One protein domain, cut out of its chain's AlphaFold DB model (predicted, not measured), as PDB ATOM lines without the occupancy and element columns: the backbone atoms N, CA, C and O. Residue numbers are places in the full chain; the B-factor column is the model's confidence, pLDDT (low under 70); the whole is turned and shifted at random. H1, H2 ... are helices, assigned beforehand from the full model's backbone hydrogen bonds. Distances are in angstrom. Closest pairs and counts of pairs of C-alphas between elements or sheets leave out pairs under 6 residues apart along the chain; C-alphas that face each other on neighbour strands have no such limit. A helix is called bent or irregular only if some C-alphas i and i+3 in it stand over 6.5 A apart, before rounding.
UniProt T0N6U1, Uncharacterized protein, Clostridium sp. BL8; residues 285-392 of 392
ATOM      1  N   ASN A 285     365.224 577.478 381.661       38.91
ATOM      2  CA  ASN A 285     365.547 576.892 380.352       38.91
ATOM      3  C   ASN A 285     366.101 575.459 380.414       38.91
ATOM      4  O   ASN A 285     366.529 574.916 379.393       38.91
ATOM      5  N   ARG A 286     366.137 574.820 381.590       40.41
ATOM      6  CA  ARG A 286     366.628 573.442 381.722       40.41
ATOM      7  C   ARG A 286     365.465 572.485 381.948       40.41
ATOM      8  O   ARG A 286     364.804 572.524 382.975       40.41
ATOM      9  N   SER A 287     365.251 571.584 380.988       47.00
ATOM     10  CA  SER A 287     364.413 570.398 381.191       47.00
ATOM     11  C   SER A 287     364.981 569.574 382.363       47.00
ATOM     12  O   SER A 287     366.210 569.420 382.409       47.00
ATOM     13  N   PRO A 288     364.154 569.028 383.278       52.25
ATOM     14  CA  PRO A 288     364.645 568.277 384.432       52.25
ATOM     15  C   PRO A 288     365.510 567.098 383.977       52.25
ATOM     16  O   PRO A 288     365.032 566.182 383.302       52.25
ATOM     17  N   LYS A 289     366.805 567.116 384.303       48.97
ATOM     18  CA  LYS A 289     367.700 565.982 384.049       48.97
ATOM     19  C   LYS A 289     367.691 565.098 385.295       48.97
ATOM     20  O   LYS A 289     368.173 565.525 386.334       48.97
ATOM     21  N   ASN A 290     367.202 563.863 385.141       58.50
ATOM     22  CA  ASN A 290     367.276 562.739 386.096       58.50
ATOM     23  C   ASN A 290     366.141 562.562 387.132       58.50
ATOM     24  O   ASN A 290     366.412 562.188 388.267       58.50
ATOM     25  N   MET A 291     364.867 562.701 386.735       68.50
ATOM     26  CA  MET A 291     363.710 562.313 387.575       68.50
ATOM     27  C   MET A 291     362.811 561.198 387.008       68.50
ATOM     28  O   MET A 291     361.725 560.983 387.538       68.50
ATOM     29  N   SER A 292     363.249 560.454 385.981       75.81
ATOM     30  CA  SER A 292     362.393 559.482 385.262       75.81
ATOM     31  C   SER A 292     361.624 558.547 386.198       75.81
ATOM     32  O   SER A 292     360.409 558.503 386.129       75.81
ATOM     33  N   LYS A 293     362.301 557.906 387.159       81.50
ATOM     34  CA  LYS A 293     361.656 556.953 388.075       81.50
ATOM     35  C   LYS A 293     360.605 557.595 388.987       81.50
ATOM     36  O   LYS A 293     359.534 557.040 389.166       81.50
ATOM     37  N   ALA A 294     360.893 558.764 389.561       83.69
ATOM     38  CA  ALA A 294     359.924 559.467 390.404       83.69
ATOM     39  C   ALA A 294     358.726 559.970 389.584       83.69
ATOM     40  O   ALA A 294     357.606 560.004 390.084       83.69
ATOM     41  N   MET A 295     358.968 560.338 388.324       87.56
ATOM     42  CA  MET A 295     357.921 560.735 387.393       87.56
ATOM     43  C   MET A 295     357.034 559.550 386.999       87.56
ATOM     44  O   MET A 295     355.813 559.699 386.986       87.56
ATOM     45  N   ASP A 296     357.633 558.390 386.724       87.81
ATOM     46  CA  ASP A 296     356.929 557.148 386.400       87.81
ATOM     47  C   ASP A 296     356.085 556.688 387.602       87.81
ATOM     48  O   ASP A 296     354.868 556.559 387.481       87.81
ATOM     49  N   ASP A 297     356.689 556.606 388.797       88.75
ATOM     50  CA  ASP A 297     356.000 556.262 390.050       88.75
ATOM     51  C   ASP A 297     354.820 557.219 390.343       88.75
ATOM     52  O   ASP A 297     353.767 556.795 390.826       88.75
ATOM     53  N   PHE A 298     354.981 558.524 390.077       91.69
ATOM     54  CA  PHE A 298     353.906 559.501 390.272       91.69
ATOM     55  C   PHE A 298     352.796 559.338 389.230       91.69
ATOM     56  O   PHE A 298     351.619 559.425 389.580       91.69
ATOM     57  N   CYS A 299     353.150 559.107 387.960       89.88
ATOM     58  CA  CYS A 299     352.181 558.854 386.893       89.88
ATOM     59  C   CYS A 299     351.314 557.636 387.205       89.88
ATOM     60  O   CYS A 299     350.096 557.732 387.105       89.88
ATOM     61  N   ASP A 300     351.928 556.534 387.634       90.44
ATOM     62  CA  ASP A 300     351.215 555.294 387.942       90.44
ATOM     63  C   ASP A 300     350.294 555.454 389.158       90.44
ATOM     64  O   ASP A 300     349.172 554.947 389.175       90.44
ATOM     65  N   LYS A 301     350.749 556.186 390.182       92.88
ATOM     66  CA  LYS A 301     349.999 556.360 391.432       92.88
ATOM     67  C   LYS A 301     348.868 557.388 391.333       92.88
ATOM     68  O   LYS A 301     347.875 557.246 392.040       92.88
ATOM     69  N   TYR A 302     349.021 558.419 390.505       93.38
ATOM     70  CA  TYR A 302     348.121 559.576 390.462       93.38
ATOM     71  C   TYR A 302     347.585 559.876 389.054       93.38
ATOM     72  O   TYR A 302     347.370 561.040 388.709       93.38
ATOM     73  N   ASP A 303     347.333 558.847 388.234       93.12
ATOM     74  CA  ASP A 303     346.763 559.014 386.884       93.12
ATOM     75  C   ASP A 303     345.450 559.823 386.886       93.12
ATOM     76  O   ASP A 303     345.204 560.641 385.997       93.12
ATOM     77  N   GLU A 304     344.651 559.680 387.947       91.81
ATOM     78  CA  GLU A 304     343.405 560.426 388.140       91.81
ATOM     79  C   GLU A 304     343.601 561.949 388.185       91.81
ATOM     80  O   GLU A 304     342.745 562.681 387.690       91.81
ATOM     81  N   ILE A 305     344.736 562.438 388.702       90.75
ATOM     82  CA  ILE A 305     345.058 563.872 388.718       90.75
ATOM     83  C   ILE A 305     345.253 564.367 387.287       90.75
ATOM     84  O   ILE A 305     344.743 565.425 386.922       90.75
ATOM     85  N   TYR A 306     345.949 563.597 386.449       93.12
ATOM     86  CA  TYR A 306     346.148 563.950 385.044       93.12
ATOM     87  C   TYR A 306     344.832 563.926 384.270       93.12
ATOM     88  O   TYR A 306     344.541 564.875 383.545       93.12
ATOM     89  N   ALA A 307     344.015 562.890 384.474       91.69
ATOM     90  CA  ALA A 307     342.697 562.788 383.855       91.69
ATOM     91  C   ALA A 307     341.761 563.933 384.279       91.69
ATOM     92  O   ALA A 307     340.939 564.397 383.492       91.69
ATOM     93  N   ASP A 308     341.865 564.400 385.523       90.94
ATOM     94  CA  ASP A 308     341.086 565.527 386.026       90.94
ATOM     95  C   ASP A 308     341.567 566.873 385.459       90.94
ATOM     96  O   ASP A 308     340.747 567.684 385.033       90.94
ATOM     97  N   LEU A 309     342.881 567.087 385.359       90.25
ATOM     98  CA  LEU A 309     343.466 568.274 384.724       90.25
ATOM     99  C   LEU A 309     343.113 568.377 383.230       90.25
ATOM    100  O   LEU A 309     342.820 569.468 382.737       90.25
ATOM    101  N   GLU A 310     343.065 567.252 382.514       93.94
ATOM    102  CA  GLU A 310     342.646 567.201 381.106       93.94
ATOM    103  C   GLU A 310     341.204 567.683 380.901       93.94
ATOM    104  O   GLU A 310     340.909 568.314 379.884       93.94
ATOM    105  N   LYS A 311     340.304 567.469 381.874       92.81
ATOM    106  CA  LYS A 311     338.918 567.980 381.809       92.81
ATOM    107  C   LYS A 311     338.855 569.506 381.819       92.81
ATOM    108  O   LYS A 311     337.885 570.071 381.325       92.81
ATOM    109  N   HIS A 312     339.881 570.157 382.359       88.56
ATOM    110  CA  HIS A 312     340.045 571.607 382.334       88.56
ATOM    111  C   HIS A 312     340.846 572.095 381.111       88.56
ATOM    112  O   HIS A 312     341.185 573.269 381.020       88.56
ATOM    113  N   GLY A 313     341.157 571.218 380.152       88.00
ATOM    114  CA  GLY A 313     341.868 571.579 378.924       88.00
ATOM    115  C   GLY A 313     343.394 571.598 379.044       88.00
ATOM    116  O   GLY A 313     344.068 572.025 378.106       88.00
ATOM    117  N   LEU A 314     343.963 571.121 380.158       90.25
ATOM    118  CA  LEU A 314     345.413 570.992 380.297       90.25
ATOM    119  C   LEU A 314     345.899 569.708 379.603       90.25
ATOM    120  O   LEU A 314     345.665 568.609 380.101       90.25
ATOM    121  N   ASP A 315     346.598 569.837 378.467       92.06
ATOM    122  CA  ASP A 315     347.183 568.694 377.738       92.06
ATOM    123  C   ASP A 315     348.082 567.860 378.666       92.06
ATOM    124  O   ASP A 315     348.923 568.396 379.395       92.06
ATOM    125  N   ARG A 316     347.940 566.531 378.609       91.88
ATOM    126  CA  ARG A 316     348.667 565.585 379.467       91.88
ATOM    127  C   ARG A 316     350.176 565.778 379.462       91.88
ATOM    128  O   ARG A 316     350.822 565.567 380.483       91.88
ATOM    129  N   ARG A 317     350.765 566.149 378.323       87.62
ATOM    130  CA  ARG A 317     352.211 566.390 378.213       87.62
ATOM    131  C   ARG A 317     352.601 567.649 378.976       87.62
ATOM    132  O   ARG A 317     353.636 567.643 379.638       87.62
ATOM    133  N   ILE A 318     351.763 568.686 378.935       85.38
ATOM    134  CA  ILE A 318     351.954 569.908 379.723       85.38
ATOM    135  C   ILE A 318     351.769 569.599 381.210       85.38
ATOM    136  O   ILE A 318     352.627 569.962 382.007       85.38
ATOM    137  N   ALA A 319     350.728 568.855 381.591       90.56
ATOM    138  CA  ALA A 319     350.522 568.437 382.978       90.56
ATOM    139  C   ALA A 319     351.728 567.645 383.518       90.56
ATOM    140  O   ALA A 319     352.252 567.960 384.586       90.56
ATOM    141  N   LYS A 320     352.240 566.678 382.742       90.38
ATOM    142  CA  LYS A 320     353.465 565.932 383.076       90.38
ATOM    143  C   LYS A 320     354.676 566.850 383.229       90.38
ATOM    144  O   LYS A 320     355.463 566.685 384.159       90.38
ATOM    145  N   TYR A 321     354.813 567.842 382.357       88.44
ATOM    146  CA  TYR A 321     355.878 568.828 382.466       88.44
ATOM    147  C   TYR A 321     355.774 569.655 383.761       88.44
ATOM    148  O   TYR A 321     356.762 569.754 384.488       88.44
ATOM    149  N   LEU A 322     354.587 570.159 384.122       90.31
ATOM    150  CA  LEU A 322     354.384 570.910 385.370       90.31
ATOM    151  C   LEU A 322     354.695 570.066 386.613       90.31
ATOM    152  O   LEU A 322     355.414 570.524 387.501       90.31
ATOM    153  N   VAL A 323     354.223 568.816 386.652       92.12
ATOM    154  CA  VAL A 323     354.544 567.874 387.737       92.12
ATOM    155  C   VAL A 323     356.055 567.668 387.842       92.12
ATOM    156  O   VAL A 323     356.605 567.734 388.940       92.12
ATOM    157  N   SER A 324     356.745 567.484 386.711       89.25
ATOM    158  CA  SER A 324     358.196 567.273 386.705       89.25
ATOM    159  C   SER A 324     358.976 568.457 387.286       89.25
ATOM    160  O   SER A 324     359.959 568.247 387.988       89.25
ATOM    161  N   LEU A 325     358.515 569.692 387.065       88.69
ATOM    162  CA  LEU A 325     359.143 570.894 387.617       88.69
ATOM    163  C   LEU A 325     358.942 571.017 389.125       88.69
ATOM    164  O   LEU A 325     359.880 571.342 389.849       88.69
ATOM    165  N   ILE A 326     357.730 570.734 389.605       91.62
ATOM    166  CA  ILE A 326     357.424 570.748 391.040       91.62
ATOM    167  C   ILE A 326     358.252 569.675 391.757       91.62
ATOM    168  O   ILE A 326     358.852 569.943 392.798       91.62
ATOM    169  N   LEU A 327     358.325 568.469 391.194       91.06
ATOM    170  CA  LEU A 327     359.116 567.381 391.759       91.06
ATOM    171  C   LEU A 327     360.624 567.685 391.749       91.06
ATOM    172  O   LEU A 327     361.293 567.437 392.752       91.06
ATOM    173  N   ASP A 328     361.149 568.266 390.665       87.25
ATOM    174  CA  ASP A 328     362.562 568.659 390.564       87.25
ATOM    175  C   ASP A 328     362.913 569.744 391.583       87.25
ATOM    176  O   ASP A 328     363.921 569.647 392.289       87.25
ATOM    177  N   TYR A 329     362.028 570.729 391.753       87.00
ATOM    178  CA  TYR A 329     362.175 571.736 392.792       87.00
ATOM    179  C   TYR A 329     362.302 571.105 394.182       87.00
ATOM    180  O   TYR A 329     363.229 571.439 394.925       87.00
ATOM    181  N   VAL A 330     361.409 570.174 394.530       89.44
ATOM    182  CA  VAL A 330     361.454 569.481 395.825       89.44
ATOM    183  C   VAL A 330     362.738 568.675 395.957       89.44
ATOM    184  O   VAL A 330     363.422 568.806 396.969       89.44
ATOM    185  N   ASN A 331     363.122 567.907 394.937       85.31
ATOM    186  CA  ASN A 331     364.346 567.113 394.950       85.31
ATOM    187  C   ASN A 331     365.593 567.977 395.206       85.31
ATOM    188  O   ASN A 331     366.431 567.625 396.036       85.31
ATOM    189  N   ASN A 332     365.683 569.151 394.585       81.44
ATOM    190  CA  ASN A 332     366.830 570.048 394.736       81.44
ATOM    191  C   ASN A 332     366.807 570.867 396.041       81.44
ATOM    192  O   ASN A 332     367.849 571.343 396.486       81.44
ATOM    193  N   ASN A 333     365.645 571.016 396.688       79.50
ATOM    194  CA  ASN A 333     365.477 571.886 397.859       79.50
ATOM    195  C   ASN A 333     365.064 571.149 399.144       79.50
ATOM    196  O   ASN A 333     364.936 571.785 400.189       79.50
ATOM    197  N   HIS A 334     364.884 569.824 399.118       80.12
ATOM    198  CA  HIS A 334     364.263 569.064 400.211       80.12
ATOM    199  C   HIS A 334     364.911 569.289 401.589       80.12
ATOM    200  O   HIS A 334     364.218 569.312 402.608       80.12
ATOM    201  N   ASN A 335     366.232 569.494 401.639       77.12
ATOM    202  CA  ASN A 335     366.974 569.684 402.888       77.12
ATOM    203  C   ASN A 335     366.654 571.004 403.614       77.12
ATOM    204  O   ASN A 335     366.871 571.079 404.832       77.12
ATOM    205  N   ARG A 336     366.111 572.000 402.896       77.19
ATOM    206  CA  ARG A 336     365.722 573.323 403.417       77.19
ATOM    207  C   ARG A 336     364.482 573.260 404.313       77.19
ATOM    208  O   ARG A 336     364.306 574.111 405.178       77.19
ATOM    209  N   TYR A 337     363.651 572.231 404.160       76.50
ATOM    210  CA  TYR A 337     362.353 572.137 404.827       76.50
ATOM    211  C   TYR A 337     362.377 571.145 405.995       76.50
ATOM    212  O   TYR A 337     362.829 570.003 405.862       76.50
ATOM    213  N   LYS A 338     361.861 571.557 407.160       74.12
ATOM    214  CA  LYS A 338     361.846 570.756 408.399       74.12
ATOM    215  C   LYS A 338     360.420 570.506 408.906       74.12
ATOM    216  O   LYS A 338     359.500 571.264 408.616       74.12
ATOM    217  N   GLY A 339     360.255 569.443 409.696       78.62
ATOM    218  CA  GLY A 339     358.983 569.055 410.320       78.62
ATOM    219  C   GLY A 339     358.199 567.990 409.547       78.62
ATOM    220  O   GLY A 339     358.786 567.191 408.817       78.62
ATOM    221  N   THR A 340     356.878 567.949 409.749       83.31
ATOM    222  CA  THR A 340     355.981 566.958 409.123       83.31
ATOM    223  C   THR A 340     355.938 567.113 407.599       83.31
ATOM    224  O   THR A 340     356.194 568.200 407.085       83.31
ATOM    225  N   ILE A 341     355.577 566.054 406.861       78.81
ATOM    226  CA  ILE A 341     355.432 566.106 405.389       78.81
ATOM    227  C   ILE A 341     354.465 567.219 404.984       78.81
ATOM    228  O   ILE A 341     354.811 568.060 404.160       78.81
ATOM    229  N   ARG A 342     353.307 567.304 405.649       75.12
ATOM    230  CA  ARG A 342     352.332 568.379 405.427       75.12
ATOM    231  C   ARG A 342     352.956 569.763 405.624       75.12
ATOM    232  O   ARG A 342     352.740 570.645 404.800       75.12
ATOM    233  N   ARG A 343     353.751 569.964 406.679       70.00
ATOM    234  CA  ARG A 343     354.442 571.240 406.935       70.00
ATOM    235  C   ARG A 343     355.453 571.565 405.839       70.00
ATOM    236  O   ARG A 343     355.410 572.657 405.283       70.00
ATOM    237  N   LYS A 344     356.319 570.610 405.497       80.81
ATOM    238  CA  LYS A 344     357.303 570.762 404.420       80.81
ATOM    239  C   LYS A 344     356.626 571.088 403.087       80.81
ATOM    240  O   LYS A 344     357.093 571.969 402.374       80.81
ATOM    241  N   ALA A 345     355.504 570.431 402.790       80.44
ATOM    242  CA  ALA A 345     354.764 570.636 401.556       80.44
ATOM    243  C   ALA A 345     354.142 572.030 401.450       80.44
ATOM    244  O   ALA A 345     354.210 572.643 400.390       80.44
ATOM    245  N   ASN A 346     353.610 572.565 402.552       70.69
ATOM    246  CA  ASN A 346     353.098 573.936 402.578       70.69
ATOM    247  C   ASN A 346     354.214 574.972 402.381       70.69
ATOM    248  O   ASN A 346     354.051 575.899 401.593       70.69
ATOM    249  N   MET A 347     355.363 574.789 403.042       66.19
ATOM    250  CA  MET A 347     356.513 575.687 402.881       66.19
ATOM    251  C   MET A 347     357.044 575.672 401.441       66.19
ATOM    252  O   MET A 347     357.201 576.725 400.833       66.19
ATOM    253  N   ALA A 348     357.255 574.485 400.870       79.38
ATOM    254  CA  ALA A 348     357.723 574.355 399.495       79.38
ATOM    255  C   ALA A 348     356.684 574.836 398.469       79.38
ATOM    256  O   ALA A 348     357.062 575.405 397.453       79.38
ATOM    257  N   GLY A 349     355.385 574.646 398.728       80.31
ATOM    258  CA  GLY A 349     354.305 575.138 397.867       80.31
ATOM    259  C   GLY A 349     354.255 576.663 397.815       80.31
ATOM    260  O   GLY A 349     354.118 577.242 396.735       80.31
ATOM    261  N   ARG A 350     354.466 577.323 398.959       68.31
ATOM    262  CA  ARG A 350     354.637 578.779 399.032       68.31
ATOM    263  C   ARG A 350     355.848 579.234 398.222       68.31
ATOM    264  O   ARG A 350     355.705 580.107 397.372       68.31
ATOM    265  N   ASP A 351     357.007 578.621 398.439       71.62
ATOM    266  CA  ASP A 351     358.234 579.018 397.746       71.62
ATOM    267  C   ASP A 351     358.122 578.773 396.229       71.62
ATOM    268  O   ASP A 351     358.503 579.630 395.440       71.62
ATOM    269  N   LEU A 352     357.506 577.668 395.792       80.19
ATOM    270  CA  LEU A 352     357.174 577.420 394.382       80.19
ATOM    271  C   LEU A 352     356.283 578.512 393.798       80.19
ATOM    272  O   LEU A 352     356.482 578.928 392.662       80.19
ATOM    273  N   THR A 353     355.312 578.985 394.573       68.75
ATOM    274  CA  THR A 353     354.398 580.042 394.143       68.75
ATOM    275  C   THR A 353     355.107 581.389 393.977       68.75
ATOM    276  O   THR A 353     354.699 582.191 393.140       68.75
ATOM    277  N   LEU A 354     356.173 581.628 394.745       58.38
ATOM    278  CA  LEU A 354     357.015 582.821 394.631       58.38
ATOM    279  C   LEU A 354     358.028 582.702 393.485       58.38
ATOM    280  O   LEU A 354     358.227 583.650 392.736       58.38
ATOM    281  N   LEU A 355     358.658 581.536 393.346       62.66
ATOM    282  CA  LEU A 355     359.771 581.315 392.421       62.66
ATOM    283  C   LEU A 355     359.320 580.934 391.004       62.66
ATOM    284  O   LEU A 355     360.005 581.243 390.032       62.66
ATOM    285  N   TYR A 356     358.180 580.252 390.882       72.56
ATOM    286  CA  TYR A 356     357.635 579.741 389.622       72.56
ATOM    287  C   TYR A 356     356.127 580.021 389.507       72.56
ATOM    288  O   TYR A 356     355.340 579.099 389.275       72.56
ATOM    289  N   PRO A 357     355.690 581.290 389.632       64.88
ATOM    290  CA  PRO A 357     354.268 581.643 389.591       64.88
ATOM    291  C   PRO A 357     353.590 581.205 388.286       64.88
ATOM    292  O   PRO A 357     352.426 580.816 388.300       64.88
ATOM    293  N   TRP A 358     354.340 581.152 387.180       69.88
ATOM    294  CA  TRP A 358     353.834 580.744 385.870       69.88
ATOM    295  C   TRP A 358     353.249 579.319 385.847       69.88
ATOM    296  O   TRP A 358     352.323 579.064 385.078       69.88
ATOM    297  N   ILE A 359     353.747 578.401 386.692       80.94
ATOM    298  CA  ILE A 359     353.196 577.038 386.830       80.94
ATOM    299  C   ILE A 359     351.720 577.128 387.214       80.94
ATOM    300  O   ILE A 359     350.861 576.435 386.669       80.94
ATOM    301  N   PHE A 360     351.438 578.028 388.146       79.88
ATOM    302  CA  PHE A 360     350.117 578.255 388.683       79.88
ATOM    303  C   PHE A 360     349.258 579.109 387.758       79.88
ATOM    304  O   PHE A 360     348.083 578.801 387.583       79.88
ATOM    305  N   ASP A 361     349.847 580.112 387.106       68.69
ATOM    306  CA  ASP A 361     349.140 580.961 386.148       68.69
ATOM    307  C   ASP A 361     348.600 580.158 384.957       68.69
ATOM    308  O   ASP A 361     347.495 580.436 384.502       68.69
ATOM    309  N   ILE A 362     349.323 579.135 384.474       73.88
ATOM    310  CA  ILE A 362     348.819 578.228 383.425       73.88
ATOM    311  C   ILE A 362     347.552 577.514 383.897       73.88
ATOM    312  O   ILE A 362     346.562 577.466 383.171       73.88
ATOM    313  N   MET A 363     347.572 576.969 385.114       79.50
ATOM    314  CA  MET A 363     346.421 576.251 385.662       79.50
ATOM    315  C   MET A 363     345.241 577.195 385.927       79.50
ATOM    316  O   MET A 363     344.101 576.861 385.611       79.50
ATOM    317  N   SER A 364     345.504 578.396 386.441       71.44
ATOM    318  CA  SER A 364     344.477 579.418 386.662       71.44
ATOM    319  C   SER A 364     343.897 579.968 385.355       71.44
ATOM    320  O   SER A 364     342.698 580.219 385.292       71.44
ATOM    321  N   ALA A 365     344.702 580.120 384.298       66.25
ATOM    322  CA  ALA A 365     344.237 580.562 382.979       66.25
ATOM    323  C   ALA A 365     343.288 579.555 382.308       66.25
ATOM    324  O   ALA A 365     342.498 579.935 381.450       66.25
ATOM    325  N   LEU A 366     343.349 578.288 382.721       75.62
ATOM    326  CA  LEU A 366     342.429 577.221 382.324       75.62
ATOM    327  C   LEU A 366     341.205 577.111 383.250       75.62
ATOM    328  O   LEU A 366     340.499 576.105 383.237       75.62
ATOM    329  N   GLU A 367     340.975 578.124 384.089       77.62
ATOM    330  CA  GLU A 367     339.861 578.190 385.040       77.62
ATOM    331  C   GLU A 367     339.815 576.995 386.014       77.62
ATOM    332  O   GLU A 367     338.761 576.628 386.541       77.62
ATOM    333  N   ILE A 368     340.970 576.376 386.297       78.50
ATOM    334  CA  ILE A 368     341.071 575.333 387.321       78.50
ATOM    335  C   ILE A 368     340.849 575.989 388.694       78.50
ATOM    336  O   ILE A 368     341.524 576.970 389.016       78.50
ATOM    337  N   PRO A 369     339.946 575.465 389.550       74.81
ATOM    338  CA  PRO A 369     339.681 576.066 390.854       74.81
ATOM    339  C   PRO A 369     340.941 576.171 391.726       74.81
ATOM    340  O   PRO A 369     341.650 575.183 391.914       74.81
ATOM    341  N   ASN A 370     341.176 577.327 392.354       61.00
ATOM    342  CA  ASN A 370     342.377 577.585 393.169       61.00
ATOM    343  C   ASN A 370     342.613 576.539 394.269       61.00
ATOM    344  O   ASN A 370     343.750 576.139 394.516       61.00
ATOM    345  N   LYS A 371     341.540 576.057 394.913       64.94
ATOM    346  CA  LYS A 371     341.632 574.975 395.904       64.94
ATOM    347  C   LYS A 371     342.210 573.698 395.284       64.94
ATOM    348  O   LYS A 371     343.085 573.074 395.870       64.94
ATOM    349  N   LYS A 372     341.760 573.345 394.077       76.62
ATOM    350  CA  LYS A 372     342.222 572.163 393.344       76.62
ATOM    351  C   LYS A 372     343.687 572.300 392.927       76.62
ATOM    352  O   LYS A 372     344.447 571.358 393.108       76.62
ATOM    353  N   ILE A 373     344.097 573.478 392.451       78.25
ATOM    354  CA  ILE A 373     345.504 573.775 392.135       78.25
ATOM    355  C   ILE A 373     346.399 573.529 393.359       78.25
ATOM    356  O   ILE A 373     347.440 572.879 393.252       78.25
ATOM    357  N   VAL A 374     345.981 574.009 394.532       71.06
ATOM    358  CA  VAL A 374     346.731 573.841 395.786       71.06
ATOM    359  C   VAL A 374     346.759 572.387 396.236       71.06
ATOM    360  O   VAL A 374     347.837 571.882 396.541       71.06
ATOM    361  N   ASP A 375     345.617 571.699 396.230       77.06
ATOM    362  CA  ASP A 375     345.528 570.291 396.625       77.06
ATOM    363  C   ASP A 375     346.451 569.422 395.753       77.06
ATOM    364  O   ASP A 375     347.261 568.654 396.276       77.06
ATOM    365  N   ILE A 376     346.408 569.610 394.429       86.25
ATOM    366  CA  ILE A 376     347.287 568.920 393.473       86.25
ATOM    367  C   ILE A 376     348.758 569.238 393.765       86.25
ATOM    368  O   ILE A 376     349.586 568.331 393.847       86.25
ATOM    369  N   THR A 377     349.085 570.512 393.985       88.88
ATOM    370  CA  THR A 377     350.455 570.945 394.294       88.88
ATOM    371  C   THR A 377     350.970 570.305 395.586       88.88
ATOM    372  O   THR A 377     352.084 569.783 395.611       88.88
ATOM    373  N   ILE A 378     350.159 570.271 396.648       83.56
ATOM    374  CA  ILE A 378     350.503 569.609 397.914       83.56
ATOM    375  C   ILE A 378     350.740 568.114 397.713       83.56
ATOM    376  O   ILE A 378     351.689 567.583 398.293       83.56
ATOM    377  N   ILE A 379     349.919 567.437 396.905       88.75
ATOM    378  CA  ILE A 379     350.084 566.009 396.612       88.75
ATOM    379  C   ILE A 379     351.427 565.758 395.921       88.75
ATOM    380  O   ILE A 379     352.200 564.918 396.385       88.75
ATOM    381  N   ILE A 380     351.738 566.520 394.866       93.44
ATOM    382  CA  ILE A 380     352.997 566.388 394.119       93.44
ATOM    383  C   ILE A 380     354.196 566.628 395.040       93.44
ATOM    384  O   ILE A 380     355.137 565.836 395.073       93.44
ATOM    385  N   ILE A 381     354.155 567.697 395.835       92.25
ATOM    386  CA  ILE A 381     355.257 568.053 396.727       92.25
ATOM    387  C   ILE A 381     355.453 567.008 397.828       92.25
ATOM    388  O   ILE A 381     356.587 566.619 398.114       92.25
ATOM    389  N   SER A 382     354.363 566.550 398.447       87.56
ATOM    390  CA  SER A 382     354.413 565.534 399.506       87.56
ATOM    391  C   SER A 382     355.036 564.243 398.983       87.56
ATOM    392  O   SER A 382     355.943 563.704 399.612       87.56
ATOM    393  N   PHE A 383     354.636 563.819 397.782       91.25
ATOM    394  CA  PHE A 383     355.245 562.681 397.103       91.25
ATOM    395  C   PHE A 383     356.749 562.882 396.861       91.25
ATOM    396  O   PHE A 383     357.545 561.979 397.117       91.25
ATOM    397  N   GLY A 384     357.157 564.073 396.409       89.06
ATOM    398  CA  GLY A 384     358.569 564.404 396.220       89.06
ATOM    399  C   GLY A 384     359.387 564.287 397.513       89.06
ATOM    400  O   GLY A 384     360.502 563.766 397.490       89.06
ATOM    401  N   PHE A 385     358.834 564.715 398.653       86.06
ATOM    402  CA  PHE A 385     359.492 564.568 399.954       86.06
ATOM    403  C   PHE A 385     359.625 563.110 400.397       86.06
ATOM    404  O   PHE A 385     360.677 562.749 400.928       86.06
ATOM    405  N   ASP A 386     358.601 562.288 400.165       85.06
ATOM    406  CA  ASP A 386     358.652 560.855 400.468       85.06
ATOM    407  C   ASP A 386     359.762 560.180 399.649       85.06
ATOM    408  O   ASP A 386     360.641 559.525 400.212       85.06
ATOM    409  N   LYS A 387     359.837 560.454 398.341       81.88
ATOM    410  CA  LYS A 387     360.886 559.909 397.461       81.88
ATOM    411  C   LYS A 387     362.292 560.403 397.786       81.88
ATOM    412  O   LYS A 387     363.245 559.633 397.702       81.88
ATOM    413  N   ALA A 388     362.444 561.656 398.203       71.06
ATOM    414  CA  ALA A 388     363.734 562.172 398.658       71.06
ATOM    415  C   ALA A 388     364.216 561.495 399.958       71.06
ATOM    416  O   ALA A 388     365.418 561.467 400.221       71.06
ATOM    417  N   SER A 389     363.300 560.952 400.771       61.09
ATOM    418  CA  SER A 389     363.647 560.208 401.987       61.09
ATOM    419  C   SER A 389     364.061 558.755 401.725       61.09
ATOM    420  O   SER A 389     364.887 558.243 402.472       61.09
ATOM    421  N   GLU A 390     363.564 558.132 400.649       62.81
ATOM    422  CA  GLU A 390     363.915 556.761 400.224       62.81
ATOM    423  C   GLU A 390     365.335 556.646 399.630       62.81
ATOM    424  O   GLU A 390     365.892 555.554 399.572       62.81
ATOM    425  N   ASN A 391     365.922 557.760 399.174       53.06
ATOM    426  CA  ASN A 391     367.261 557.813 398.564       53.06
ATOM    427  C   ASN A 391     368.398 558.103 399.572       53.06
ATOM    428  O   ASN A 391     369.520 558.399 399.155       53.06
ATOM    429  N   LYS A 392     368.109 558.062 400.879       47.00
ATOM    430  CA  LYS A 392     369.092 558.079 401.975       47.00
ATOM    431  C   LYS A 392     369.211 556.688 402.570       47.00
ATOM    432  O   LYS A 392     370.349 556.336 402.948       47.00
TER     433      LYS A 392
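What this domain is: This is residues 285 to 392 of the 392 residues of an uncharacterized protein of Clostridium sp. BL8 (UniProt T0N6U1). What would one see first? Two long helices, H3 and H6, cross in the core, with H1 and H2 on one side of the crossing pair and H4 and H5 on the other. The packing is mostly crossed, with helices that touch at steep tilts to each other, and the whole is well filled and compact. What is it built of? The printed part has 108 residues with six named helices, in the order H1 to H6 along the chain, and no named strand; its class is all helix. How large is it? The radius of gyration of the C-alphas is 13.0 A, and the C-alphas span 38 by 28 by 25 A, a rounded outline.

How they stand to each other: Which helix is the hub? It is H6, residues 370 to 390, which touches H1, residues 292 to 301, H3, residues 316 to 336, H4, residues 341 to 355, and H5, residues 357 to 365. H4 and H6 touch, closest at the C-alphas of Ala 345 and Ile 381, 5.5 A apart, at a steep tilt of 64 degrees, opposite ways. H3 and H6 touch, closest at the C-alphas of Leu 327 and Gly 384, 5.4 A apart, at a steep tilt of 55 degrees, the same way. How do H1 and H5 meet H6? H6 touches H1 with residues 380 to 387 alone, closest at the C-alphas of Ala 294 and Lys 387, 7.1 A apart, at a steep tilt of 55 degrees. H6 touches H5 with residues 370 to 373 alone, closest at the C-alphas of Met 363 and Ile 373, 7.0 A apart; the two form a helical hairpin at a steep tilt of 42 degrees, opposite ways. What else touches H3? With residues 316 to 320 alone it touches H2, residues 303 to 311, and the closest C-alphas, of Tyr 306 and Arg 316, are 6.3 A apart. With residues 326 to 330 alone it only just touches H4, with 3 pairs of C-alphas within 8 A, the closest those of Val 330 and Ala 348 at 7.2 A. Which stay apart, and how do the backbones run? H1 and H2 are each apart from both H4 and H5, while H1 and H2 meet only through their link. In H1, H4 and H6 every O i to N i+4 pair is within hydrogen-bond range; in H2 it is 4 of 5, in H3 15 of 17 and in H5 4 of 5.

Where its parts are: Where do the two longest helices run? H6 goes from C-alpha 370 at (342.377, 577.585, 393.169) to C-alpha 390 at (363.915, 556.761, 400.224), 30.8 A. H3 measures 30.4 A, with a kink of 29 degrees near residue 330, and it is irregular: C-alphas 332 and 335 are 8.2 A apart. Where are the others? H1 begins with C-alpha 292 at (362.393, 559.482, 385.262) and is 14.2 A long, and H2 is 12.9 A. H4 is 20.5 A long and H5 is 12.1 A.

The domain as a whole: How far does it reach? The two C-alphas farthest apart, those of Glu 367 and Lys 392, are 39.3 A apart. Is it unbroken? The printed part has no cut, the five links between helices are tight, and Lys 392 is the chain's last residue. Where is confidence low? The mean pLDDT of the printed part is 79.1, and 22 residues are under 70, among them 285 to 291, 353 to 355 and 389 to 392.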